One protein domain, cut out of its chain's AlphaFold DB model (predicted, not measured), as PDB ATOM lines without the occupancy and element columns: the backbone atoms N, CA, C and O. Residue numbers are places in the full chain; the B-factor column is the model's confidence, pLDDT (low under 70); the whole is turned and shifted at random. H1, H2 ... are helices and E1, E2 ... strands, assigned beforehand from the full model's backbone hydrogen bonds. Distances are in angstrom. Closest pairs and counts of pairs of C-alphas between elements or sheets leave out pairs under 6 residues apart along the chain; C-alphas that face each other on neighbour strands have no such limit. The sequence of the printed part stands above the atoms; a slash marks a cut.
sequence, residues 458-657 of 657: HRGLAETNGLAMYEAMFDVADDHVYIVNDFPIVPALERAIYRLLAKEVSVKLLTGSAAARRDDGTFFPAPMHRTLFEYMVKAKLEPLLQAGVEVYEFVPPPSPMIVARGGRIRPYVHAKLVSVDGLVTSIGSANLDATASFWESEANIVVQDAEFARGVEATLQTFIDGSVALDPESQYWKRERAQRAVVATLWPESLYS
ATOM      1  N   HIS A 458     340.670 491.114 642.536       94.38
ATOM      2  CA  HIS A 458     339.643 491.030 641.500       94.38
ATOM      3  C   HIS A 458     338.278 491.295 642.141       94.38
ATOM      4  O   HIS A 458     337.995 490.785 643.226       94.38
ATOM      5  N   ARG A 459     337.444 492.123 641.505       90.44
ATOM      6  CA  ARG A 459     336.153 492.572 642.051       90.44
ATOM      7  C   ARG A 459     334.973 492.135 641.189       90.44
ATOM      8  O   ARG A 459     334.217 492.978 640.703       90.44
ATOM      9  N   GLY A 460     334.786 490.824 641.037       85.75
ATOM     10  CA  GLY A 460     333.709 490.262 640.225       85.75
ATOM     11  C   GLY A 460     333.611 490.948 638.860       85.75
ATOM     12  O   GLY A 460     334.622 491.269 638.245       85.75
ATOM     13  N   LEU A 461     332.390 491.266 638.421       82.06
ATOM     14  CA  LEU A 461     332.124 491.775 637.066       82.06
ATOM     15  C   LEU A 461     332.649 493.185 636.745       82.06
ATOM     16  O   LEU A 461     332.375 493.681 635.656       82.06
ATOM     17  N   ALA A 462     333.333 493.862 637.667       81.81
ATOM     18  CA  ALA A 462     333.915 495.172 637.375       81.81
ATOM     19  C   ALA A 462     335.177 495.061 636.500       81.81
ATOM     20  O   ALA A 462     335.487 495.957 635.720       81.81
ATOM     21  N   GLU A 463     335.926 493.964 636.626       83.69
ATOM     22  CA  GLU A 463     337.260 493.823 636.036       83.69
ATOM     23  C   GLU A 463     337.649 492.350 635.888       83.69
ATOM     24  O   GLU A 463     336.929 491.474 636.336       83.69
ATOM     25  N   THR A 464     338.810 492.049 635.303       87.38
ATOM     26  CA  THR A 464     339.297 490.665 635.102       87.38
ATOM     27  C   THR A 464     340.701 490.444 635.673       87.38
ATOM     28  O   THR A 464     341.472 489.629 635.172       87.38
ATOM     29  N   ASN A 465     341.057 491.164 636.743       93.12
ATOM     30  CA  ASN A 465     342.424 491.192 637.280       93.12
ATOM     31  C   ASN A 465     342.997 489.813 637.637       93.12
ATOM     32  O   ASN A 465     344.180 489.583 637.406       93.12
ATOM     33  N   GLY A 466     342.189 488.888 638.170       93.44
ATOM     34  CA  GLY A 466     342.647 487.533 638.503       93.44
ATOM     35  C   GLY A 466     343.079 486.750 637.260       93.44
ATOM     36  O   GLY A 466     344.170 486.182 637.223       93.44
ATOM     37  N   LEU A 467     342.267 486.812 636.201       92.56
ATOM     38  CA  LEU A 467     342.595 486.252 634.891       92.56
ATOM     39  C   LEU A 467     343.844 486.920 634.300       92.56
ATOM     40  O   LEU A 467     344.774 486.237 633.872       92.56
ATOM     41  N   ALA A 468     343.886 488.254 634.312       92.88
ATOM     42  CA  ALA A 468     344.985 489.011 633.730       92.88
ATOM     43  C   ALA A 468     346.320 488.805 634.465       92.88
ATOM     44  O   ALA A 468     347.370 488.783 633.826       92.88
ATOM     45  N   MET A 469     346.287 488.587 635.783       97.25
ATOM     46  CA  MET A 469     347.455 488.218 636.583       97.25
ATOM     47  C   MET A 469     348.066 486.899 636.106       97.25
ATOM     48  O   MET A 469     349.264 486.854 635.834       97.25
ATOM     49  N   TYR A 470     347.263 485.838 635.971       97.81
ATOM     50  CA  TYR A 470     347.768 484.553 635.480       97.81
ATOM     51  C   TYR A 470     348.259 484.654 634.027       97.81
ATOM     52  O   TYR A 470     349.331 484.141 633.716       97.81
ATOM     53  N   GLU A 471     347.549 485.379 633.151       95.00
ATOM     54  CA  GLU A 471     348.021 485.650 631.783       95.00
ATOM     55  C   GLU A 471     349.368 486.390 631.770       95.00
ATOM     56  O   GLU A 471     350.247 486.039 630.987       95.00
ATOM     57  N   ALA A 472     349.554 487.392 632.636       95.50
ATOM     58  CA  ALA A 472     350.803 488.142 632.749       95.50
ATOM     59  C   ALA A 472     351.966 487.255 633.211       95.50
ATOM     60  O   ALA A 472     353.052 487.345 632.639       95.50
ATOM     61  N   MET A 473     351.732 486.385 634.198       97.69
ATOM     62  CA  MET A 473     352.731 485.432 634.691       97.69
ATOM     63  C   MET A 473     353.107 484.392 633.628       97.69
ATOM     64  O   MET A 473     354.287 484.127 633.428       97.69
ATOM     65  N   PHE A 474     352.133 483.833 632.906       96.62
ATOM     66  CA  PHE A 474     352.408 482.874 631.830       96.62
ATOM     67  C   PHE A 474     353.096 483.531 630.627       96.62
ATOM     68  O   PHE A 474     353.971 482.939 630.004       96.62
ATOM     69  N   ASP A 475     352.744 484.769 630.283       89.31
ATOM     70  CA  ASP A 475     353.321 485.429 629.111       89.31
ATOM     71  C   ASP A 475     354.842 485.663 629.240       89.31
ATOM     72  O   ASP A 475     355.517 485.726 628.204       89.31
ATOM     73  N   VAL A 476     355.367 485.766 630.470       89.62
ATOM     74  CA  VAL A 476     356.798 485.976 630.771       89.62
ATOM     75  C   VAL A 476     357.570 484.702 631.121       89.62
ATOM     76  O   VAL A 476     358.766 484.801 631.352       89.62
ATOM     77  N   ALA A 477     356.908 483.543 631.184       96.06
ATOM     78  CA  ALA A 477     357.578 482.288 631.506       96.06
ATOM     79  C   ALA A 477     358.472 481.824 630.346       96.06
ATOM     80  O   ALA A 477     358.023 481.821 629.188       96.06
ATOM     81  N   ASP A 478     359.685 481.391 630.685       95.44
ATOM     82  CA  ASP A 478     360.723 480.978 629.737       95.44
ATOM     83  C   ASP A 478     361.270 479.556 629.983       95.44
ATOM     84  O   ASP A 478     361.804 478.963 629.048       95.44
ATOM     85  N   ASP A 479     361.129 478.978 631.183       98.19
ATOM     86  CA  ASP A 479     361.677 477.650 631.519       98.19
ATOM     87  C   ASP A 479     360.587 476.677 631.990       98.19
ATOM     88  O   ASP A 479     360.359 475.627 631.376       98.19
ATOM     89  N   HIS A 480     359.858 477.025 633.053       98.69
ATOM     90  CA  HIS A 480     358.821 476.159 633.599       98.69
ATOM     91  C   HIS A 480     357.734 476.892 634.395       98.69
ATOM     92  O   HIS A 480     357.921 477.966 634.964       98.69
ATOM     93  N   VAL A 481     356.576 476.242 634.494       98.81
ATOM     94  CA  VAL A 481     355.427 476.698 635.276       98.81
ATOM     95  C   VAL A 481     354.879 475.554 636.124       98.81
ATOM     96  O   VAL A 481     354.553 474.482 635.609       98.81
ATOM     97  N   TYR A 482     354.714 475.808 637.422       98.88
ATOM     98  CA  TYR A 482     353.921 474.972 638.321       98.88
ATOM     99  C   TYR A 482     352.532 475.577 638.506       98.88
ATOM    100  O   TYR A 482     352.403 476.754 638.835       98.88
ATOM    101  N   ILE A 483     351.494 474.758 638.353       98.81
ATOM    102  CA  ILE A 483     350.096 475.122 638.604       98.81
ATOM    103  C   ILE A 483     349.538 474.166 639.656       98.81
ATOM    104  O   ILE A 483     349.593 472.953 639.481       98.81
ATOM    105  N   VAL A 484     348.959 474.691 640.732       98.69
ATOM    106  CA  VAL A 484     348.183 473.914 641.706       98.69
ATOM    107  C   VAL A 484     346.738 474.379 641.632       98.69
ATOM    108  O   VAL A 484     346.447 475.533 641.953       98.69
ATOM    109  N   ASN A 485     345.861 473.501 641.142       95.75
ATOM    110  CA  ASN A 485     344.453 473.799 640.887       95.75
ATOM    111  C   ASN A 485     343.655 472.496 640.661       95.75
ATOM    112  O   ASN A 485     344.132 471.568 640.004       95.75
ATOM    113  N   ASP A 486     342.416 472.427 641.156       93.44
ATOM    114  CA  ASP A 486     341.507 471.275 640.960       93.44
ATOM    115  C   ASP A 486     340.139 471.684 640.390       93.44
ATOM    116  O   ASP A 486     339.111 471.052 640.625       93.44
ATOM    117  N   PHE A 487     340.138 472.776 639.628       92.62
ATOM    118  CA  PHE A 487     338.973 473.334 638.951       92.62
ATOM    119  C   PHE A 487     339.196 473.369 637.431       92.62
ATOM    120  O   PHE A 487     340.339 473.290 636.973       92.62
ATOM    121  N   PRO A 488     338.140 473.489 636.612       90.12
ATOM    122  CA  PRO A 488     338.297 473.707 635.179       90.12
ATOM    123  C   PRO A 488     339.115 474.963 634.887       90.12
ATOM    124  O   PRO A 488     338.941 475.974 635.562       90.12
ATOM    125  N   ILE A 489     339.970 474.914 633.870       92.00
ATOM    126  CA  ILE A 489     340.737 476.084 633.436       92.00
ATOM    127  C   ILE A 489     339.924 476.823 632.373       92.00
ATOM    128  O   ILE A 489     339.385 476.212 631.455       92.00
ATOM    129  N   VAL A 490     339.788 478.140 632.520       88.31
ATOM    130  CA  VAL A 490     339.058 478.978 631.562       88.31
ATOM    131  C   VAL A 490     339.785 479.000 630.204       88.31
ATOM    132  O   VAL A 490     341.020 479.074 630.187       88.31
ATOM    133  N   PRO A 491     339.082 479.017 629.053       84.50
ATOM    134  CA  PRO A 491     339.713 478.924 627.731       84.50
ATOM    135  C   PRO A 491     340.817 479.956 627.460       84.50
ATOM    136  O   PRO A 491     341.765 479.687 626.723       84.50
ATOM    137  N   ALA A 492     340.726 481.153 628.050       83.44
ATOM    138  CA  ALA A 492     341.776 482.167 627.938       83.44
ATOM    139  C   ALA A 492     343.112 481.703 628.551       83.44
ATOM    140  O   ALA A 492     344.165 481.892 627.934       83.44
ATOM    141  N   LEU A 493     343.064 481.039 629.709       92.62
ATOM    142  CA  LEU A 493     344.240 480.466 630.362       92.62
ATOM    143  C   LEU A 493     344.688 479.164 629.700       92.62
ATOM    144  O   LEU A 493     345.889 478.949 629.590       92.62
ATOM    145  N   GLU A 494     343.773 478.345 629.174       90.69
ATOM    146  CA  GLU A 494     344.151 477.184 628.349       90.69
ATOM    147  C   GLU A 494     344.982 477.622 627.136       90.69
ATOM    148  O   GLU A 494     346.058 477.080 626.895       90.69
ATOM    149  N   ARG A 495     344.551 478.673 626.420       86.44
ATOM    150  CA  ARG A 495     345.332 479.267 625.320       86.44
ATOM    151  C   ARG A 495     346.690 479.781 625.783       86.44
ATOM    152  O   ARG A 495     347.679 479.598 625.081       86.44
ATOM    153  N   ALA A 496     346.759 480.410 626.956       91.31
ATOM    154  CA  ALA A 496     348.036 480.830 627.526       91.31
ATOM    155  C   ALA A 496     348.965 479.638 627.805       91.31
ATOM    156  O   ALA A 496     350.135 479.696 627.442       91.31
ATOM    157  N   ILE A 497     348.437 478.535 628.336       94.88
ATOM    158  CA  ILE A 497     349.190 477.295 628.555       94.88
ATOM    159  C   ILE A 497     349.638 476.674 627.225       94.88
ATOM    160  O   ILE A 497     350.794 476.284 627.099       94.88
ATOM    161  N   TYR A 498     348.794 476.640 626.190       89.50
ATOM    162  CA  TYR A 498     349.228 476.173 624.868       89.50
ATOM    163  C   TYR A 498     350.356 477.035 624.288       89.50
ATOM    164  O   TYR A 498     351.274 476.496 623.671       89.50
ATOM    165  N   ARG A 499     350.351 478.355 624.529       88.44
ATOM    166  CA  ARG A 499     351.481 479.222 624.156       88.44
ATOM    167  C   ARG A 499     352.760 478.874 624.917       88.44
ATOM    168  O   ARG A 499     353.823 478.950 624.312       88.44
ATOM    169  N   LEU A 500     352.673 478.500 626.196       93.50
ATOM    170  CA  LEU A 500     353.824 478.010 626.969       93.50
ATOM    171  C   LEU A 500     354.408 476.746 626.334       93.50
ATOM    172  O   LEU A 500     355.594 476.705 626.027       93.50
ATOM    173  N   LEU A 501     353.560 475.757 626.047       90.62
ATOM    174  CA  LEU A 501     353.990 474.502 625.425       90.62
ATOM    175  C   LEU A 501     354.596 474.733 624.033       90.62
ATOM    176  O   LEU A 501     355.594 474.113 623.684       90.62
ATOM    177  N   ALA A 502     354.044 475.667 623.254       84.31
ATOM    178  CA  ALA A 502     354.597 476.055 621.954       84.31
ATOM    179  C   ALA A 502     355.961 476.766 622.053       84.31
ATOM    180  O   ALA A 502     356.709 476.769 621.079       84.31
ATOM    181  N   LYS A 503     356.279 477.366 623.208       86.19
ATOM    182  CA  LYS A 503     357.610 477.895 623.546       86.19
ATOM    183  C   LYS A 503     358.529 476.835 624.176       86.19
ATOM    184  O   LYS A 503     359.614 477.185 624.618       86.19
ATOM    185  N   GLU A 504     358.092 475.576 624.248       90.75
ATOM    186  CA  GLU A 504     358.803 474.476 624.920       90.75
ATOM    187  C   GLU A 504     358.976 474.671 626.441       90.75
ATOM    188  O   GLU A 504     359.801 474.008 627.066       90.75
ATOM    189  N   VAL A 505     358.158 475.531 627.060       96.94
ATOM    190  CA  VAL A 505     358.127 475.723 628.517       96.94
ATOM    191  C   VAL A 505     357.472 474.510 629.179       96.94
ATOM    192  O   VAL A 505     356.369 474.099 628.805       96.94
ATOM    193  N   SER A 506     358.120 473.957 630.205       98.50
ATOM    194  CA  SER A 506     357.604 472.815 630.969       98.50
ATOM    195  C   SER A 506     356.422 473.235 631.846       98.50
ATOM    196  O   SER A 506     356.587 474.046 632.752       98.50
ATOM    197  N   VAL A 507     355.244 472.631 631.670       98.75
ATOM    198  CA  VAL A 507     354.067 472.923 632.509       98.75
ATOM    199  C   VAL A 507     353.698 471.705 633.351       98.75
ATOM    200  O   VAL A 507     353.284 470.678 632.814       98.75
ATOM    201  N   LYS A 508     353.795 471.842 634.678       98.81
ATOM    202  CA  LYS A 508     353.405 470.817 635.655       98.81
ATOM    203  C   LYS A 508     352.170 471.264 636.427       98.81
ATOM    204  O   LYS A 508     352.182 472.307 637.077       98.81
ATOM    205  N   LEU A 509     351.112 470.459 636.392       98.75
ATOM    206  CA  LEU A 509     349.849 470.729 637.072       98.75
ATOM    207  C   LEU A 509     349.619 469.710 638.194       98.75
ATOM    208  O   LEU A 509     349.393 468.531 637.932       98.75
ATOM    209  N   LEU A 510     349.622 470.167 639.446       98.69
ATOM    210  CA  LEU A 510     349.220 469.381 640.611       98.69
ATOM    211  C   LEU A 510     347.725 469.595 640.887       98.69
ATOM    212  O   LEU A 510     347.279 470.687 641.238       98.69
ATOM    213  N   THR A 511     346.950 468.531 640.729       98.12
ATOM    214  CA  THR A 511     345.493 468.493 640.882       98.12
ATOM    215  C   THR A 511     345.099 467.507 641.983       98.12
ATOM    216  O   THR A 511     345.943 466.779 642.506       98.12
ATOM    217  N   GLY A 512     343.829 467.476 642.374       96.31
ATOM    218  CA  GLY A 512     343.319 466.609 643.436       96.31
ATOM    219  C   GLY A 512     342.228 465.678 642.939       96.31
ATOM    220  O   GLY A 512     342.199 465.312 641.766       96.31
ATOM    221  N   SER A 513     341.344 465.273 643.845       95.75
ATOM    222  CA  SER A 513     340.073 464.651 643.491       95.75
ATOM    223  C   SER A 513     338.949 465.215 644.354       95.75
ATOM    224  O   SER A 513     338.946 465.037 645.578       95.75
ATOM    225  N   ALA A 514     337.959 465.857 643.727       92.75
ATOM    226  CA  ALA A 514     336.865 466.538 644.433       92.75
ATOM    227  C   ALA A 514     335.997 465.599 645.278       92.75
ATOM    228  O   ALA A 514     335.425 465.989 646.300       92.75
ATOM    229  N   ALA A 515     335.917 464.338 644.866       94.44
ATOM    230  CA  ALA A 515     335.595 463.229 645.745       94.44
ATOM    231  C   ALA A 515     336.888 462.449 645.985       94.44
ATOM    232  O   ALA A 515     337.393 461.831 645.053       94.44
ATOM    233  N   ALA A 516     337.427 462.467 647.206       96.19
ATOM    234  CA  ALA A 516     338.698 461.808 647.503       96.19
ATOM    235  C   ALA A 516     338.722 460.352 646.998       96.19
ATOM    236  O   ALA A 516     337.719 459.631 647.095       96.19
ATOM    237  N   ARG A 517     339.871 459.912 646.480       95.19
ATOM    238  CA  ARG A 517     340.070 458.557 645.943       95.19
ATOM    239  C   ARG A 517     341.027 457.742 646.795       95.19
ATOM    240  O   ARG A 517     341.881 458.277 647.497       95.19
ATOM    241  N   ARG A 518     340.891 456.423 646.711       94.31
ATOM    242  CA  ARG A 518     341.885 455.454 647.190       94.31
ATOM    243  C   ARG A 518     343.011 455.300 646.178       94.31
ATOM    244  O   ARG A 518     342.916 455.771 645.047       94.31
ATOM    245  N   ASP A 519     344.036 454.550 646.563       91.50
ATOM    246  CA  ASP A 519     345.141 454.190 645.673       91.50
ATOM    247  C   ASP A 519     344.675 453.483 644.383       91.50
ATOM    248  O   ASP A 519     345.194 453.773 643.309       91.50
ATOM    249  N   ASP A 520     343.632 452.643 644.445       89.50
ATOM    250  CA  ASP A 520     343.059 451.945 643.274       89.50
ATOM    251  C   ASP A 520     342.182 452.840 642.360       89.50
ATOM    252  O   ASP A 520     341.622 452.387 641.346       89.50
ATOM    253  N   GLY A 521     342.072 454.124 642.709       90.31
ATOM    254  CA  GLY A 521     341.290 455.136 642.009       90.31
ATOM    255  C   GLY A 521     339.800 455.123 642.352       90.31
ATOM    256  O   GLY A 521     339.065 455.948 641.819       90.31
ATOM    257  N   THR A 522     339.317 454.225 643.217       92.06
ATOM    258  CA  THR A 522     337.903 454.229 643.632       92.06
ATOM    259  C   THR A 522     337.600 455.369 644.600       92.06
ATOM    260  O   THR A 522     338.443 455.759 645.410       92.06
ATOM    261  N   PHE A 523     336.379 455.901 644.540       95.44
ATOM    262  CA  PHE A 523     335.942 456.971 645.433       95.44
ATOM    263  C   PHE A 523     335.739 456.496 646.874       95.44
ATOM    264  O   PHE A 523     335.236 455.400 647.143       95.44
ATOM    265  N   PHE A 524     336.064 457.376 647.817       97.19
ATOM    266  CA  PHE A 524     335.490 457.326 649.156       97.19
ATOM    267  C   PHE A 524     333.986 457.660 649.116       97.19
ATOM    268  O   PHE A 524     333.511 458.240 648.137       97.19
ATOM    269  N   PRO A 525     333.208 457.318 650.163       96.19
ATOM    270  CA  PRO A 525     331.817 457.749 650.268       96.19
ATOM    271  C   PRO A 525     331.690 459.275 650.130       96.19
ATOM    272  O   PRO A 525     332.126 460.028 651.005       96.19
ATOM    273  N   ALA A 526     331.085 459.712 649.025       95.62
ATOM    274  CA  ALA A 526     330.890 461.112 648.672       95.62
ATOM    275  C   ALA A 526     329.505 461.319 648.031       95.62
ATOM    276  O   ALA A 526     328.962 460.395 647.413       95.62
ATOM    277  N   PRO A 527     328.912 462.519 648.149       94.44
ATOM    278  CA  PRO A 527     327.715 462.878 647.404       94.44
ATOM    279  C   PRO A 527     327.923 462.758 645.889       94.44
ATOM    280  O   PRO A 527     328.985 463.094 645.367       94.44
ATOM    281  N   MET A 528     326.870 462.370 645.165       93.00
ATOM    282  CA  MET A 528     326.927 462.178 643.710       93.00
ATOM    283  C   MET A 528     327.450 463.418 642.970       93.00
ATOM    284  O   MET A 528     328.274 463.286 642.068       93.00
ATOM    285  N   HIS A 529     327.043 464.624 643.381       91.12
ATOM    286  CA  HIS A 529     327.487 465.862 642.735       91.12
ATOM    287  C   HIS A 529     329.012 466.052 642.793       91.12
ATOM    288  O   HIS A 529     329.572 466.571 641.836       91.12
ATOM    289  N   ARG A 530     329.701 465.574 643.844       93.06
ATOM    290  CA  ARG A 530     331.171 465.630 643.944       93.06
ATOM    291  C   ARG A 530     331.837 464.684 642.956       93.06
ATOM    292  O   ARG A 530     332.788 465.072 642.293       93.06
ATOM    293  N   THR A 531     331.300 463.473 642.805       93.81
ATOM    294  CA  THR A 531     331.814 462.510 641.818       93.81
ATOM    295  C   THR A 531     331.563 462.962 640.378       93.81
ATOM    296  O   THR A 531     332.418 462.776 639.521       93.81
ATOM    297  N   LEU A 532     330.414 463.593 640.102       94.12
ATOM    298  CA  LEU A 532     330.122 464.156 638.781       94.12
ATOM    299  C   LEU A 532     331.020 465.362 638.490       94.12
ATOM    300  O   LEU A 532     331.566 465.453 637.396       94.12
ATOM    301  N   PHE A 533     331.206 466.249 639.468       92.44
ATOM    302  CA  PHE A 533     332.113 467.385 639.344       92.44
ATOM    303  C   PHE A 533     333.545 466.927 639.044       92.44
ATOM    304  O   PHE A 533     334.152 467.411 638.098       92.44
ATOM    305  N   GLU A 534     334.037 465.915 639.756       94.75
ATOM    306  CA  GLU A 534     335.340 465.297 639.499       94.75
ATOM    307  C   GLU A 534     335.481 464.784 638.053       94.75
ATOM    308  O   GLU A 534     336.444 465.115 637.362       94.75
ATOM    309  N   TYR A 535     334.501 464.024 637.547       95.12
ATOM    310  CA  TYR A 535     334.532 463.570 636.152       95.12
ATOM    311  C   TYR A 535     334.553 464.734 635.157       95.12
ATOM    312  O   TYR A 535     335.241 464.643 634.140       95.12
ATOM    313  N   MET A 536     333.814 465.811 635.438       92.94
ATOM    314  CA  MET A 536     333.793 467.015 634.607       92.94
ATOM    315  C   MET A 536     335.160 467.709 634.594       92.94
ATOM    316  O   MET A 536     335.680 467.986 633.513       92.94
ATOM    317  N   VAL A 537     335.777 467.923 635.763       93.19
ATOM    318  CA  VAL A 537     337.105 468.549 635.877       93.19
ATOM    319  C   VAL A 537     338.139 467.741 635.100       93.19
ATOM    320  O   VAL A 537     338.822 468.284 634.235       93.19
ATOM    321  N   LYS A 538     338.212 466.424 635.326       94.38
ATOM    322  CA  LYS A 538     339.182 465.571 634.621       94.38
ATOM    323  C   LYS A 538     338.927 465.500 633.115       94.38
ATOM    324  O   LYS A 538     339.883 465.376 632.357       94.38
ATOM    325  N   ALA A 539     337.674 465.614 632.666       92.44
ATOM    326  CA  ALA A 539     337.364 465.708 631.241       92.44
ATOM    327  C   ALA A 539     337.886 467.015 630.623       92.44
ATOM    328  O   ALA A 539     338.416 466.987 629.517       92.44
ATOM    329  N   LYS A 540     337.779 468.144 631.338       90.19
ATOM    330  CA  LYS A 540     338.302 469.443 630.881       90.19
ATOM    331  C   LYS A 540     339.829 469.548 630.961       90.19
ATOM    332  O   LYS A 540     340.414 470.272 630.173       90.19
ATOM    333  N   LEU A 541     340.487 468.787 631.838       92.31
ATOM    334  CA  LEU A 541     341.956 468.701 631.872       92.31
ATOM    335  C   LEU A 541     342.544 467.776 630.789       92.31
ATOM    336  O   LEU A 541     343.726 467.886 630.472       92.31
ATOM    337  N   GLU A 542     341.751 466.862 630.214       91.56
ATOM    338  CA  GLU A 542     342.233 465.869 629.242       91.56
ATOM    339  C   GLU A 542     342.898 466.489 627.992       91.56
ATOM    340  O   GLU A 542     343.961 465.997 627.611       91.56
ATOM    341  N   PRO A 543     342.375 467.574 627.377       89.25
ATOM    342  CA  PRO A 543     343.048 468.247 626.262       89.25
ATOM    343  C   PRO A 543     344.427 468.821 626.621       89.25
ATOM    344  O   PRO A 543     345.367 468.673 625.843       89.25
ATOM    345  N   LEU A 544     344.578 469.413 627.811       91.44
ATOM    346  CA  LEU A 544     345.863 469.944 628.282       91.44
ATOM    347  C   LEU A 544     346.880 468.819 628.504       91.44
ATOM    348  O   LEU A 544     348.028 468.923 628.074       91.44
ATOM    349  N   LEU A 545     346.436 467.714 629.109       92.50
ATOM    350  CA  LEU A 545     347.248 466.512 629.287       92.50
ATOM    351  C   LEU A 545     347.709 465.937 627.935       92.50
ATOM    352  O   LEU A 545     348.868 465.571 627.777       92.50
ATOM    353  N   GLN A 546     346.823 465.896 626.934       89.88
ATOM    354  CA  GLN A 546     347.161 465.448 625.576       89.88
ATOM    355  C   GLN A 546     348.121 466.394 624.846       89.88
ATOM    356  O   GLN A 546     348.891 465.935 624.004       89.88
ATOM    357  N   ALA A 547     348.081 467.690 625.155       88.19
ATOM    358  CA  ALA A 547     348.969 468.684 624.562       88.19
ATOM    359  C   ALA A 547     350.381 468.696 625.170       88.19
ATOM    360  O   ALA A 547     351.270 469.312 624.590       88.19
ATOM    361  N   GLY A 548     350.594 468.010 626.298       92.94
ATOM    362  CA  GLY A 548     351.908 467.869 626.929       92.94
ATOM    363  C   GLY A 548     352.034 468.495 628.316       92.94
ATOM    364  O   GLY A 548     353.134 468.505 628.857       92.94
ATOM    365  N   VAL A 549     350.944 468.986 628.919       97.25
ATOM    366  CA  VAL A 549     350.967 469.351 630.345       97.25
ATOM    367  C   VAL A 549     351.163 468.087 631.180       97.25
ATOM    368  O   VAL A 549     350.399 467.129 631.060       97.25
ATOM    369  N   GLU A 550     352.147 468.093 632.074       98.25
ATOM    370  CA  GLU A 550     352.353 467.005 633.024       98.25
ATOM    371  C   GLU A 550     351.381 467.156 634.200       98.25
ATOM    372  O   GLU A 550     351.542 468.038 635.044       98.25
ATOM    373  N   VAL A 551     350.351 466.311 634.264       98.00
ATOM    374  CA  VAL A 551     349.315 466.406 635.303       98.00
ATOM    375  C   VAL A 551     349.506 465.331 636.372       98.00
ATOM    376  O   VAL A 551     349.603 464.146 636.059       98.00
ATOM    377  N   TYR A 552     349.487 465.732 637.642       97.88
ATOM    378  CA  TYR A 552     349.693 464.864 638.801       97.88
ATOM    379  C   TYR A 552     348.513 464.962 639.777       97.88
ATOM    380  O   TYR A 552     348.173 466.051 640.227       97.88
ATOM    381  N   GLU A 553     347.901 463.834 640.148       97.38
ATOM    382  CA  GLU A 553     346.943 463.765 641.260       97.38
ATOM    383  C   GLU A 553     347.692 463.657 642.591       97.38
ATOM    384  O   GLU A 553     348.392 462.666 642.835       97.38
ATOM    385  N   PHE A 554     347.509 464.658 643.451       98.38
ATOM    386  CA  PHE A 554     348.193 464.774 644.730       98.38
ATOM    387  C   PHE A 554     347.991 463.543 645.615       98.38
ATOM    388  O   PHE A 554     346.872 463.059 645.802       98.38
ATOM    389  N   VAL A 555     349.084 463.075 646.217       97.88
ATOM    390  CA  VAL A 555     349.073 462.064 647.274       97.88
ATOM    391  C   VAL A 555     349.825 462.617 648.485       97.88
ATOM    392  O   VAL A 555     350.988 462.997 648.345       97.88
ATOM    393  N   PRO A 556     349.207 462.653 649.680       96.62
ATOM    394  CA  PRO A 556     349.888 463.126 650.871       96.62
ATOM    395  C   PRO A 556     350.994 462.149 651.293       96.62
ATOM    396  O   PRO A 556     350.933 460.958 650.960       96.62
ATOM    397  N   PRO A 557     351.981 462.614 652.081       92.88
ATOM    398  CA  PRO A 557     353.007 461.743 652.638       92.88
ATOM    399  C   PRO A 557     352.409 460.534 653.380       92.88
ATOM    400  O   PRO A 557     351.340 460.654 653.994       92.88
ATOM    401  N   PRO A 558     353.088 459.369 653.370       92.50
ATOM    402  CA  PRO A 558     352.631 458.194 654.100       92.50
ATOM    403  C   PRO A 558     352.374 458.504 655.576       92.50
ATOM    404  O   PRO A 558     353.192 459.130 656.248       92.50
ATOM    405  N   SER A 559     351.248 458.022 656.091       94.56
ATOM    406  CA  SER A 559     350.825 458.261 657.468       94.56
ATOM    407  C   SER A 559     350.245 456.983 658.068       94.56
ATOM    408  O   SER A 559     349.422 456.335 657.418       94.56
ATOM    409  N   PRO A 560     350.589 456.627 659.323       95.00
ATOM    410  CA  PRO A 560     349.976 455.487 660.008       95.00
ATOM    411  C   PRO A 560     348.473 455.686 660.256       95.00
ATOM    412  O   PRO A 560     347.764 454.722 660.535       95.00
ATOM    413  N   MET A 561     347.977 456.922 660.139       96.12
ATOM    414  CA  MET A 561     346.554 457.234 660.245       96.12
ATOM    415  C   MET A 561     345.771 456.873 658.977       96.12
ATOM    416  O   MET A 561     344.543 456.821 659.022       96.12
ATOM    417  N   ILE A 562     346.451 456.596 657.858       96.62
ATOM    418  CA  ILE A 562     345.834 456.241 656.579       96.62
ATOM    419  C   ILE A 562     345.924 454.722 656.391       96.62
ATOM    420  O   ILE A 562     346.939 454.176 655.972       96.62
ATOM    421  N   VAL A 563     344.822 454.036 656.691       96.19
ATOM    422  CA  VAL A 563     344.676 452.571 656.589       96.19
ATOM    423  C   VAL A 563     343.634 452.155 655.548       96.19
ATOM    424  O   VAL A 563     343.176 451.012 655.529       96.19
ATOM    425  N   ALA A 564     343.220 453.086 654.686       94.81
ATOM    426  CA  ALA A 564     342.414 452.776 653.512       94.81
ATOM    427  C   ALA A 564     343.142 451.776 652.602       94.81
ATOM    428  O   ALA A 564     344.372 451.687 652.603       94.81
ATOM    429  N   ARG A 565     342.388 451.020 651.801       91.88
ATOM    430  CA  ARG A 565     342.946 450.061 650.844       91.88
ATOM    431  C   ARG A 565     344.029 450.709 649.975       91.88
ATOM    432  O   ARG A 565     343.800 451.746 649.360       91.88
ATOM    433  N   GLY A 566     345.189 450.056 649.920       88.31
ATOM    434  CA  GLY A 566     346.380 450.544 649.218       88.31
ATOM    435  C   GLY A 566     347.261 451.488 650.044       88.31
ATOM    436  O   GLY A 566     348.342 451.842 649.595       88.31
ATOM    437  N   GLY A 567     346.842 451.884 651.253       91.19
ATOM    438  CA  GLY A 567     347.631 452.715 652.173       91.19
ATOM    439  C   GLY A 567     347.867 454.152 651.699       91.19
ATOM    440  O   GLY A 567     348.597 454.897 652.346       91.19
ATOM    441  N   ARG A 568     347.261 454.548 650.574       94.44
ATOM    442  CA  ARG A 568     347.377 455.871 649.956       94.44
ATOM    443  C   ARG A 568     345.994 456.398 649.602       94.44
ATOM    444  O   ARG A 568     345.062 455.631 649.338       94.44
ATOM    445  N   ILE A 569     345.877 457.718 649.588       96.88
ATOM    446  CA  ILE A 569     344.669 458.443 649.197       96.88
ATOM    447  C   ILE A 569     345.039 459.563 648.232       96.88
ATOM    448  O   ILE A 569     346.173 460.029 648.244       96.88
ATOM    449  N   ARG A 570     344.077 460.003 647.428       96.50
ATOM    450  CA  ARG A 570     344.180 461.181 646.561       96.50
ATOM    451  C   ARG A 570     343.089 462.157 647.003       96.50
ATOM    452  O   ARG A 570     341.922 461.940 646.659       96.50
ATOM    453  N   PRO A 571     343.404 463.096 647.910       97.38
ATOM    454  CA  PRO A 571     342.428 463.999 648.499       97.38
ATOM    455  C   PRO A 571     342.118 465.161 647.548       97.38
ATOM    456  O   PRO A 571     342.664 465.253 646.450       97.38
ATOM    457  N   TYR A 572     341.239 466.061 647.982       97.69
ATOM    458  CA  TYR A 572     340.978 467.287 647.241       97.69
ATOM    459  C   TYR A 572     342.169 468.248 647.338       97.69
ATOM    460  O   TYR A 572     342.813 468.346 648.388       97.69
ATOM    461  N   VAL A 573     342.447 468.963 646.248       98.19
ATOM    462  CA  VAL A 573     343.434 470.046 646.209       98.19
ATOM    463  C   VAL A 573     342.669 471.353 646.070       98.19
ATOM    464  O   VAL A 573     342.017 471.608 645.067       98.19
ATOM    465  N   HIS A 574     342.732 472.179 647.106       97.69
ATOM    466  CA  HIS A 574     342.049 473.463 647.172       97.69
ATOM    467  C   HIS A 574     343.014 474.653 647.098       97.69
ATOM    468  O   HIS A 574     342.556 475.789 647.043       97.69
ATOM    469  N   ALA A 575     344.329 474.426 647.063       97.75
ATOM    470  CA  ALA A 575     345.298 475.490 646.818       97.75
ATOM    471  C   ALA A 575     345.080 476.131 645.436       97.75
ATOM    472  O   ALA A 575     344.744 475.440 644.475       97.75
ATOM    473  N   LYS A 576     345.314 477.446 645.355       97.94
ATOM    474  CA  LYS A 576     345.372 478.219 644.109       97.94
ATOM    475  C   LYS A 576     346.735 478.863 644.045       97.94
ATOM    476  O   LYS A 576     346.986 479.874 644.707       97.94
ATOM    477  N   LEU A 577     347.629 478.187 643.344       98.50
ATOM    478  CA  LEU A 577     349.035 478.538 643.329       98.50
ATOM    479  C   LEU A 577     349.566 478.420 641.912       98.50
ATOM    480  O   LEU A 577     349.367 477.401 641.253       98.50
ATOM    481  N   VAL A 578     350.267 479.456 641.467       98.81
ATOM    482  CA  VAL A 578     351.066 479.415 640.241       98.81
ATOM    483  C   VAL A 578     352.478 479.882 640.567       98.81
ATOM    484  O   VAL A 578     352.632 480.936 641.176       98.81
ATOM    485  N   SER A 579     353.496 479.122 640.170       98.81
ATOM    486  CA  SER A 579     354.906 479.528 640.251       98.81
ATOM    487  C   SER A 579     355.548 479.459 638.874       98.81
ATOM    488  O   SER A 579     355.252 478.535 638.115       98.81
ATOM    489  N   VAL A 580     356.379 480.444 638.548       98.75
ATOM    490  CA  VAL A 580     357.015 480.593 637.235       98.75
ATOM    491  C   VAL A 580     358.519 480.784 637.412       98.75
ATOM    492  O   VAL A 580     358.951 481.694 638.131       98.75
ATOM    493  N   ASP A 581     359.284 479.936 636.724       98.50
ATOM    494  CA  ASP A 581     360.742 479.980 636.545       98.50
ATOM    495  C   ASP A 581     361.582 480.079 637.838       98.50
ATOM    496  O   ASP A 581     362.745 480.490 637.805       98.50
ATOM    497  N   GLY A 582     361.025 479.749 639.007       98.31
ATOM    498  CA  GLY A 582     361.682 479.989 640.294       98.31
ATOM    499  C   GLY A 582     361.915 481.468 640.610       98.31
ATOM    500  O   GLY A 582     362.831 481.790 641.373       98.31
ATOM    501  N   LEU A 583     361.121 482.369 640.018       98.00
ATOM    502  CA  LEU A 583     361.255 483.826 640.156       98.00
ATOM    503  C   LEU A 583     360.020 484.500 640.753       98.00
ATOM    504  O   LEU A 583     360.154 485.483 641.485       98.00
ATOM    505  N   VAL A 584     358.827 484.004 640.430       98.25
ATOM    506  CA  VAL A 584     357.570 484.603 640.881       98.25
ATOM    507  C   VAL A 584     356.560 483.532 641.259       98.25
ATOM    508  O   VAL A 584     356.385 482.545 640.550       98.25
ATOM    509  N   THR A 585     355.843 483.760 642.357       98.81
ATOM    510  CA  THR A 585     354.783 482.865 642.820       98.81
ATOM    511  C   THR A 585     353.539 483.660 643.207       98.81
ATOM    512  O   THR A 585     353.618 484.625 643.963       98.81
ATOM    513  N   SER A 586     352.376 483.234 642.718       98.75
ATOM    514  CA  SER A 586     351.058 483.720 643.128       98.75
ATOM    515  C   SER A 586     350.384 482.699 644.033       98.75
ATOM    516  O   SER A 586     350.319 481.524 643.675       98.75
ATOM    517  N   ILE A 587     349.881 483.141 645.187       98.81
ATOM    518  CA  ILE A 587     349.069 482.337 646.113       98.81
ATOM    519  C   ILE A 587     347.896 483.187 646.606       98.81
ATOM    520  O   ILE A 587     348.069 484.348 646.990       98.81
ATOM    521  N   GLY A 588     346.701 482.603 646.640       98.25
ATOM    522  CA  GLY A 588     345.522 483.277 647.170       98.25
ATOM    523  C   GLY A 588     344.242 482.487 646.978       98.25
ATOM    524  O   GLY A 588     344.223 481.264 647.125       98.25
ATOM    525  N   SER A 589     343.162 483.202 646.674       97.75
ATOM    526  CA  SER A 589     341.825 482.625 646.574       97.75
ATOM    527  C   SER A 589     341.355 482.350 645.139       97.75
ATOM    528  O   SER A 589     340.497 481.483 644.966       97.75
ATOM    529  N   ALA A 590     341.949 482.999 644.127       96.69
ATOM    530  CA  ALA A 590     341.491 482.936 642.738       96.69
ATOM    531  C   ALA A 590     341.779 481.590 642.058       96.69
ATOM    532  O   ALA A 590     342.933 481.279 641.747       96.69
ATOM    533  N   ASN A 591     340.731 480.816 641.763       94.56
ATOM    534  CA  ASN A 591     340.822 479.648 640.880       94.56
ATOM    535  C   ASN A 591     341.196 480.062 639.446       94.56
ATOM    536  O   ASN A 591     341.034 481.215 639.055       94.56
ATOM    537  N   LEU A 592     341.625 479.101 638.625       94.75
ATOM    538  CA  LEU A 592     341.859 479.327 637.188       94.75
ATOM    539  C   LEU A 592     340.567 479.212 636.351       94.75
ATOM    540  O   LEU A 592     340.619 479.023 635.135       94.75
ATOM    541  N   ASP A 593     339.407 479.299 637.000       91.19
ATOM    542  CA  ASP A 593     338.105 478.991 636.424       91.19
ATOM    543  C   ASP A 593     337.266 480.240 636.113       91.19
ATOM    544  O   ASP A 593     337.633 481.366 636.454       91.19
ATOM    545  N   ALA A 594     336.128 480.054 635.440       85.56
ATOM    546  CA  ALA A 594     335.251 481.162 635.057       85.56
ATOM    547  C   ALA A 594     334.640 481.894 636.269       85.56
ATOM    548  O   ALA A 594     334.364 483.090 636.195       85.56
ATOM    549  N   THR A 595     334.446 481.209 637.400       87.62
ATOM    550  CA  THR A 595     333.844 481.820 638.593       87.62
ATOM    551  C   THR A 595     334.798 482.836 639.212       87.62
ATOM    552  O   THR A 595     334.413 483.989 639.403       87.62
ATOM    553  N   ALA A 596     336.056 482.451 639.425       91.19
ATOM    554  CA  ALA A 596     337.089 483.332 639.968       91.19
ATOM    555  C   ALA A 596     337.604 484.371 638.958       91.19
ATOM    556  O   ALA A 596     338.131 485.407 639.356       91.19
ATOM    557  N   SER A 597     337.480 484.100 637.654       88.69
ATOM    558  CA  SER A 597     337.927 485.026 636.601       88.69
ATOM    559  C   SER A 597     336.958 486.182 636.353       88.69
ATOM    560  O   SER A 597     337.382 487.217 635.833       88.69
ATOM    561  N   PHE A 598     335.671 485.990 636.664       85.50
ATOM    562  CA  PHE A 598     334.617 486.940 636.305       85.50
ATOM    563  C   PHE A 598     333.653 487.266 637.450       85.50
ATOM    564  O   PHE A 598     333.255 488.414 637.599       85.50
ATOM    565  N   TRP A 599     333.203 486.295 638.242       86.62
ATOM    566  CA  TRP A 599     332.037 486.487 639.113       86.62
ATOM    567  C   TRP A 599     332.382 486.875 640.542       86.62
ATOM    568  O   TRP A 599     331.772 487.799 641.092       86.62
ATOM    569  N   GLU A 600     333.302 486.142 641.159       92.25
ATOM    570  CA  GLU A 600     333.626 486.298 642.571       92.25
ATOM    571  C   GLU A 600     334.651 487.412 642.793       92.25
ATOM    572  O   GLU A 600     335.418 487.775 641.913       92.25
ATOM    573  N   SER A 601     334.653 488.007 643.983       95.69
ATOM    574  CA  SER A 601     335.780 488.854 644.384       95.69
ATOM    575  C   SER A 601     336.902 487.988 644.942       95.69
ATOM    576  O   SER A 601     336.644 487.155 645.806       95.69
ATOM    577  N   GLU A 602     338.134 488.219 644.496       97.62
ATOM    578  CA  GLU A 602     339.305 487.390 644.804       97.62
ATOM    579  C   GLU A 602     340.510 488.234 645.229       97.62
ATOM    580  O   GLU A 602     340.568 489.440 644.967       97.62
ATOM    581  N   ALA A 603     341.472 487.606 645.910       98.06
ATOM    582  CA  ALA A 603     342.722 488.239 646.308       98.06
ATOM    583  C   ALA A 603     343.879 487.239 646.283       98.06
ATOM    584  O   ALA A 603     343.831 486.201 646.949       98.06
ATOM    585  N   ASN A 604     344.944 487.602 645.572       98.62
ATOM    586  CA  ASN A 604     346.186 486.844 645.513       98.62
ATOM    587  C   ASN A 604     347.373 487.755 645.819       98.62
ATOM    588  O   ASN A 604     347.413 488.902 645.373       98.62
ATOM    589  N   ILE A 605     348.359 487.235 646.549       98.62
ATOM    590  CA  ILE A 605     349.679 487.864 646.623       98.62
ATOM    591  C   ILE A 605     350.534 487.271 645.510       98.62
ATOM    592  O   ILE A 605     350.686 486.053 645.437       98.62
ATOM    593  N   VAL A 606     351.117 488.142 644.688       98.69
ATOM    594  CA  VAL A 606     352.183 487.800 643.743       98.69
ATOM    595  C   VAL A 606     353.505 488.213 644.379       98.69
ATOM    596  O   VAL A 606     353.768 489.405 644.539       98.69
ATOM    597  N   VAL A 607     354.314 487.231 644.772       98.75
ATOM    598  CA  VAL A 607     355.645 487.430 645.361       98.75
ATOM    599  C   VAL A 607     356.691 487.328 644.260       98.75
ATOM    600  O   VAL A 607     356.772 486.305 643.585       98.75
ATOM    601  N   GLN A 608     357.489 488.378 644.096       98.19
ATOM    602  CA  GLN A 608     358.622 488.443 643.176       98.19
ATOM    603  C   GLN A 608     359.916 488.355 643.984       98.19
ATOM    604  O   GLN A 608     360.539 489.362 644.327       98.19
ATOM    605  N   ASP A 609     360.276 487.127 644.337       98.25
ATOM    606  CA  ASP A 609     361.500 486.810 645.056       98.25
ATOM    607  C   ASP A 609     361.921 485.375 644.735       98.25
ATOM    608  O   ASP A 609     361.146 484.426 644.869       98.25
ATOM    609  N   ALA A 610     363.167 485.220 644.296       98.19
ATOM    610  CA  ALA A 610     363.638 483.953 643.766       98.19
ATOM    611  C   ALA A 610     363.947 482.920 644.867       98.19
ATOM    612  O   ALA A 610     363.926 481.718 644.610       98.19
ATOM    613  N   GLU A 611     364.268 483.356 646.091       98.44
ATOM    614  CA  GLU A 611     364.445 482.442 647.225       98.44
ATOM    615  C   GLU A 611     363.092 481.866 647.654       98.44
ATOM    616  O   GLU A 611     362.952 480.647 647.770       98.44
ATOM    617  N   PHE A 612     362.083 482.729 647.780       98.69
ATOM    618  CA  PHE A 612     360.706 482.344 648.059       98.69
ATOM    619  C   PHE A 612     360.149 481.393 646.993       98.69
ATOM    620  O   PHE A 612     359.690 480.300 647.330       98.69
ATOM    621  N   ALA A 613     360.229 481.774 645.712       98.69
ATOM    622  CA  ALA A 613     359.659 480.991 644.618       98.69
ATOM    623  C   ALA A 613     360.295 479.597 644.521       98.69
ATOM    624  O   ALA A 613     359.585 478.593 644.527       98.69
ATOM    625  N   ARG A 614     361.631 479.502 644.569       98.69
ATOM    626  CA  ARG A 614     362.318 478.199 644.579       98.69
ATOM    627  C   ARG A 614     361.996 477.357 645.815       98.69
ATOM    628  O   ARG A 614     361.959 476.133 645.717       98.69
ATOM    629  N   GLY A 615     361.767 477.977 646.974       98.69
ATOM    630  CA  GLY A 615     361.338 477.269 648.185       98.69
ATOM    631  C   GLY A 615     359.949 476.639 648.033       98.69
ATOM    632  O   GLY A 615     359.740 475.475 648.395       98.69
ATOM    633  N   VAL A 616     359.013 477.380 647.433       98.81
ATOM    634  CA  VAL A 616     357.686 476.864 647.078       98.81
ATOM    635  C   VAL A 616     357.811 475.730 646.063       98.81
ATOM    636  O   VAL A 616     357.272 474.648 646.288       98.81
ATOM    637  N   GLU A 617     358.569 475.923 644.989       98.81
ATOM    638  CA  GLU A 617     358.744 474.919 643.933       98.81
ATOM    639  C   GLU A 617     359.415 473.640 644.434       98.81
ATOM    640  O   GLU A 617     358.999 472.552 644.048       98.81
ATOM    641  N   ALA A 618     360.379 473.726 645.353       98.75
ATOM    642  CA  ALA A 618     360.967 472.548 645.990       98.75
ATOM    643  C   ALA A 618     359.922 471.732 646.777       98.75
ATOM    644  O   ALA A 618     359.928 470.495 646.754       98.75
ATOM    645  N   THR A 619     358.988 472.420 647.439       98.50
ATOM    646  CA  THR A 619     357.858 471.781 648.131       98.50
ATOM    647  C   THR A 619     356.916 471.114 647.128       98.50
ATOM    648  O   THR A 619     356.551 469.949 647.299       98.50
ATOM    649  N   LEU A 620     356.570 471.808 646.039       98.69
ATOM    650  CA  LEU A 620     355.714 471.263 644.980       98.69
ATOM    651  C   LEU A 620     356.352 470.068 644.277       98.69
ATOM    652  O   LEU A 620     355.665 469.082 644.034       98.69
ATOM    653  N   GLN A 621     357.655 470.115 644.000       98.50
ATOM    654  CA  GLN A 621     358.374 469.002 643.389       98.50
ATOM    655  C   GLN A 621     358.348 467.772 644.304       98.50
ATOM    656  O   GLN A 621     358.069 466.677 643.831       98.50
ATOM    657  N   THR A 622     358.503 467.953 645.620       98.25
ATOM    658  CA  THR A 622     358.352 466.858 646.596       98.25
ATOM    659  C   THR A 622     356.946 466.248 646.558       98.25
ATOM    660  O   THR A 622     356.791 465.027 646.620       98.25
ATOM    661  N   PHE A 623     355.903 467.078 646.440       98.12
ATOM    662  CA  PHE A 623     354.535 466.584 646.279       98.12
ATOM    663  C   PHE A 623     354.354 465.836 644.964       98.12
ATOM    664  O   PHE A 623     353.787 464.744 644.971       98.12
ATOM    665  N   ILE A 624     354.853 466.378 643.856       98.38
ATOM    666  CA  ILE A 624     354.783 465.770 642.525       98.38
ATOM    667  C   ILE A 624     355.468 464.399 642.517       98.38
ATOM    668  O   ILE A 624     354.851 463.426 642.088       98.38
ATOM    669  N   ASP A 625     356.670 464.290 643.086       97.88
ATOM    670  CA  ASP A 625     357.436 463.039 643.159       97.88
ATOM    671  C   ASP A 625     356.687 461.925 643.916       97.88
ATOM    672  O   ASP A 625     356.828 460.741 643.601       97.88
ATOM    673  N   GLY A 626     355.873 462.286 644.917       96.44
ATOM    674  CA  GLY A 626     355.042 461.350 645.688       96.44
ATOM    675  C   GLY A 626     353.654 461.067 645.096       96.44
ATOM    676  O   GLY A 626     352.954 460.152 645.559       96.44
ATOM    677  N   SER A 627     353.245 461.844 644.094       97.44
ATOM    678  CA  SER A 627     351.894 461.873 643.528       97.44
ATOM    679  C   SER A 627     351.700 460.869 642.391       97.44
ATOM    680  O   SER A 627     352.595 460.099 642.040       97.44
ATOM    681  N   VAL A 628     350.483 460.793 641.846       95.25
ATOM    682  CA  VAL A 628     350.164 459.907 640.718       95.25
ATOM    683  C   VAL A 628     350.135 460.718 639.431       95.25
ATOM    684  O   VAL A 628     349.229 461.522 639.238       95.25
ATOM    685  N   ALA A 629     351.094 460.480 638.537       96.12
ATOM    686  CA  ALA A 629     351.048 461.026 637.185       96.12
ATOM    687  C   ALA A 629     349.815 460.488 636.442       96.12
ATOM    688  O   ALA A 629     349.566 459.277 636.410       96.12
ATOM    689  N   LEU A 630     349.034 461.392 635.857       94.06
ATOM    690  CA  LEU A 630     347.924 461.037 634.992       94.06
ATOM    691  C   LEU A 630     348.449 460.688 633.604       94.06
ATOM    692  O   LEU A 630     349.233 461.419 633.014       94.06
ATOM    693  N   ASP A 631     347.972 459.568 633.077       90.69
ATOM    694  CA  ASP A 631     348.315 459.089 631.744       90.69
ATOM    695  C   ASP A 631     347.017 458.708 631.012       90.69
ATOM    696  O   ASP A 631     346.303 457.810 631.496       90.69
ATOM    697  N   PRO A 632     346.702 459.343 629.860       87.00
ATOM    698  CA  PRO A 632     345.531 459.015 629.051       87.00
ATOM    699  C   PRO A 632     345.441 457.539 628.648       87.00
ATOM    700  O   PRO A 632     344.343 457.008 628.431       87.00
ATOM    701  N   GLU A 633     346.589 456.865 628.577       87.38
ATOM    702  CA  GLU A 633     346.713 455.473 628.175       87.38
ATOM    703  C   GLU A 633     346.663 454.481 629.343       87.38
ATOM    704  O   GLU A 633     346.498 453.272 629.115       87.38
ATOM    705  N   SER A 634     346.692 454.972 630.583       88.25
ATOM    706  CA  SER A 634     346.579 454.143 631.780       88.25
ATOM    707  C   SER A 634     345.218 453.440 631.879       88.25
ATOM    708  O   SER A 634     344.174 453.936 631.441       88.25
ATOM    709  N   GLN A 635     345.200 452.263 632.516       86.75
ATOM    710  CA  GLN A 635     343.953 451.530 632.788       86.75
ATOM    711  C   GLN A 635     342.996 452.337 633.674       86.75
ATOM    712  O   GLN A 635     341.783 452.292 633.466       86.75
ATOM    713  N   TYR A 636     343.543 453.093 634.634       85.06
ATOM    714  CA  TYR A 636     342.788 454.012 635.485       85.06
ATOM    715  C   TYR A 636     342.013 455.024 634.637       85.06
ATOM    716  O   TYR A 636     340.787 455.097 634.733       85.06
ATOM    717  N   TRP A 637     342.712 455.733 633.750       89.81
ATOM    718  CA  TRP A 637     342.100 456.762 632.926       89.81
ATOM    719  C   TRP A 637     341.091 456.176 631.937       89.81
ATOM    720  O   TRP A 637     339.968 456.673 631.837       89.81
ATOM    721  N   LYS A 638     341.440 455.079 631.253       90.62
ATOM    722  CA  LYS A 638     340.572 454.411 630.266       90.62
ATOM    723  C   LYS A 638     339.262 453.900 630.863       90.62
ATOM    724  O   LYS A 638     338.223 454.012 630.215       90.62
ATOM    725  N   ARG A 639     339.292 453.374 632.092       91.94
ATOM    726  CA  ARG A 639     338.107 452.834 632.783       91.94
ATOM    727  C   ARG A 639     337.011 453.880 633.004       91.94
ATOM    728  O   ARG A 639     335.838 453.519 633.010       91.94
ATOM    729  N   GLU A 640     337.390 455.143 633.178       93.31
ATOM    730  CA  GLU A 640     336.473 456.253 633.474       93.31
ATOM    731  C   GLU A 640     336.128 457.111 632.242       93.31
ATOM    732  O   GLU A 640     335.366 458.073 632.343       93.31
ATOM    733  N   ARG A 641     336.648 456.758 631.057       92.12
ATOM    734  CA  ARG A 641     336.468 457.533 629.818       92.12
ATOM    735  C   ARG A 641     334.995 457.737 629.458       92.12
ATOM    736  O   ARG A 641     334.609 458.833 629.067       92.12
ATOM    737  N   ALA A 642     334.169 456.698 629.591       93.19
ATOM    738  CA  ALA A 642     332.745 456.786 629.264       93.19
ATOM    739  C   ALA A 642     332.001 457.732 630.220       93.19
ATOM    740  O   ALA A 642     331.181 458.532 629.779       93.19
ATOM    741  N   GLN A 643     332.318 457.676 631.514       94.56
ATOM    742  CA  GLN A 643     331.749 458.546 632.539       94.56
ATOM    743  C   GLN A 643     332.146 459.997 632.281       94.56
ATOM    744  O   GLN A 643     331.267 460.852 632.224       94.56
ATOM    745  N   ARG A 644     333.438 460.265 632.041       94.19
ATOM    746  CA  ARG A 644     333.933 461.602 631.685       94.19
ATOM    747  C   ARG A 644     333.247 462.153 630.436       94.19
ATOM    748  O   ARG A 644     332.761 463.275 630.475       94.19
ATOM    749  N   ALA A 645     333.117 461.359 629.373       90.56
ATOM    750  CA  ALA A 645     332.459 461.785 628.135       90.56
ATOM    751  C   ALA A 645     330.967 462.108 628.330       90.56
ATOM    752  O   ALA A 645     330.485 463.138 627.856       90.56
ATOM    753  N   VAL A 646     330.234 461.250 629.049       93.00
ATOM    754  CA  VAL A 646     328.812 461.475 629.355       93.00
ATOM    755  C   VAL A 646     328.643 462.718 630.219       93.00
ATOM    756  O   VAL A 646     327.811 463.565 629.906       93.00
ATOM    757  N   VAL A 647     329.439 462.849 631.282       90.94
ATOM    758  CA  VAL A 647     329.370 464.004 632.176       90.94
ATOM    759  C   VAL A 647     329.728 465.281 631.430       90.94
ATOM    760  O   VAL A 647     328.948 466.214 631.493       90.94
ATOM    761  N   ALA A 648     330.826 465.322 630.674       84.81
ATOM    762  CA  ALA A 648     331.223 466.510 629.919       84.81
ATOM    763  C   ALA A 648     330.154 466.956 628.909       84.81
ATOM    764  O   ALA A 648     329.949 468.148 628.727       84.81
ATOM    765  N   THR A 649     329.436 466.008 628.299       83.94
ATOM    766  CA  THR A 649     328.353 466.310 627.346       83.94
ATOM    767  C   THR A 649     327.090 466.827 628.041       83.94
ATOM    768  O   THR A 649     326.368 467.651 627.487       83.94
ATOM    769  N   LEU A 650     326.775 466.301 629.228       84.12
ATOM    770  CA  LEU A 650     325.544 466.623 629.956       84.12
ATOM    771  C   LEU A 650     325.728 467.730 630.998       84.12
ATOM    772  O   LEU A 650     324.733 468.211 631.543       84.12
ATOM    773  N   TRP A 651     326.969 468.100 631.314       78.00
ATOM    774  CA  TRP A 651     327.262 469.135 632.290       78.00
ATOM    775  C   TRP A 651     326.761 470.472 631.747       78.00
ATOM    776  O   TRP A 651     327.193 470.884 630.671       78.00
ATOM    777  N   PRO A 652     325.859 471.168 632.453       66.06
ATOM    778  CA  PRO A 652     325.346 472.432 631.958       66.06
ATOM    779  C   PRO A 652     326.475 473.464 631.972       66.06
ATOM    780  O   PRO A 652     326.876 473.924 633.041       66.06
ATOM    781  N   GLU A 653     326.986 473.833 630.796       58.31
ATOM    782  CA  GLU A 653     328.046 474.845 630.678       58.31
ATOM    783  C   GLU A 653     327.631 476.151 631.370       58.31
ATOM    784  O   GLU A 653     328.403 476.717 632.138       58.31
ATOM    785  N   SER A 654     326.347 476.513 631.256       49.94
ATOM    786  CA  SER A 654     325.739 477.684 631.894       49.94
ATOM    787  C   SER A 654     325.673 477.651 633.426       49.94
ATOM    788  O   SER A 654     325.277 478.645 634.020       49.94
ATOM    789  N   LEU A 655     325.926 476.518 634.092       48.50
ATOM    790  CA  LEU A 655     326.025 476.497 635.559       48.50
ATOM    791  C   LEU A 655     327.416 476.935 636.019       48.50
ATOM    792  O   LEU A 655     327.537 477.527 637.092       48.50
ATOM    793  N   TYR A 656     328.441 476.674 635.207       48.84
ATOM    794  CA  TYR A 656     329.838 476.932 635.547       48.84
ATOM    795  C   TYR A 656     330.348 478.270 634.997       48.84
ATOM    796  O   TYR A 656     331.045 478.986 635.708       48.84
ATOM    797  N   SER A 657     329.919 478.652 633.789       36.38
ATOM    798  CA  SER A 657     329.976 480.040 633.309       36.38
ATOM    799  C   SER A 657     328.880 480.866 633.939       36.38
ATOM    800  O   SER A 657     329.086 482.031 634.311       36.38
TER     801      SER A 657
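This is residues 458 to 657 of the 657 residues of a protein of Myxococcales bacterium (UniProt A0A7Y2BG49). A twisted six-stranded sheet forms the middle of three layers, helices on both faces: H1, H2 and H3 cover one face and the long H5 crosses the other. H7 packs crosswise on H3. The 200 printed residues run H1 E1 H2 E2 H3 E3 E4 E5 H4 E6 H5 H6 H7 H8, eight named helices and six named strands, a mixed class; the mixed sheet runs E3 E2 E1 E4 E5 E6. The whole is compact, with a radius of gyration of the C-alphas of 16.6 A and spans of 42 by 39 by 31 A.

Residues 458 to 459 pair antiparallel with residues 601 to 602 of E6, residues 601 to 608. H1, residues 465 to 475, is on the sheet at a height of 8.3 A. E1, residues 480 to 484, is antiparallel to E4, residues 577 to 580, with N 482 and O 579 2.9 A apart. H2, residues 491 to 502, touches H1 at a shallow tilt of 11 degrees, closest at the C-alphas of Glu 471 and Ala 496, 6.4 A. E2, residues 506 to 511, is parallel to E1, with N 481 and O 506 2.8 A apart. H3, residues 528 to 547, has a kink of 30 degrees near residue 541 and is on the same face as H1. E3, residues 550 to 553, is parallel to E2, with N 550 and O 507 2.9 A apart. E1, H2, E2 and E2, H3, E3 are strand-helix-strand units, parallel neighbour strands with a helix between, their crossovers right-handed. E4 and E5, residues 584 to 588, form a hairpin, N 586 and O 578 being 2.8 A apart; N 607 and O 585 of antiparallel E6 and E5 are 2.8 A apart. H4, residues 594 to 599, touches H1, closest at the C-alphas of Leu 467 and Ser 597, 5.1 A. H5, residues 610 to 626, is on the opposite face from H1, across the strands, at 67 degrees to E5 on the local plane. H6, residues 635 to 639, and H7, residues 641 to 650, meet only through their link. H7 touches residues 532 to 540 of H3, about perpendicular at 74 degrees, closest at the C-alphas of Tyr 535 and Arg 644, 4.9 A. H8, residues 653 to 656, is close to but not clearly touching H4. Every O i to N i+4 pair is within hydrogen-bond range in H1, H2, H4, H5, H6 and H7, and 14 of 16 in H3; H8 is too short for one.

H1 begins at C-alpha 465 (342.424, 491.192, 637.280). H3 spans 29.9 A, H5 24.3 A and E6 22.9 A. H8 ends at C-alpha 656 (329.838, 476.932, 635.547).

The C-alphas of Ala 462 and Pro 560 are the farthest apart, 48.4 A. The links E2 to H3 and E3 to E4 are long. The printed part has no cut; residues 652 to 657 have pLDDT under 70.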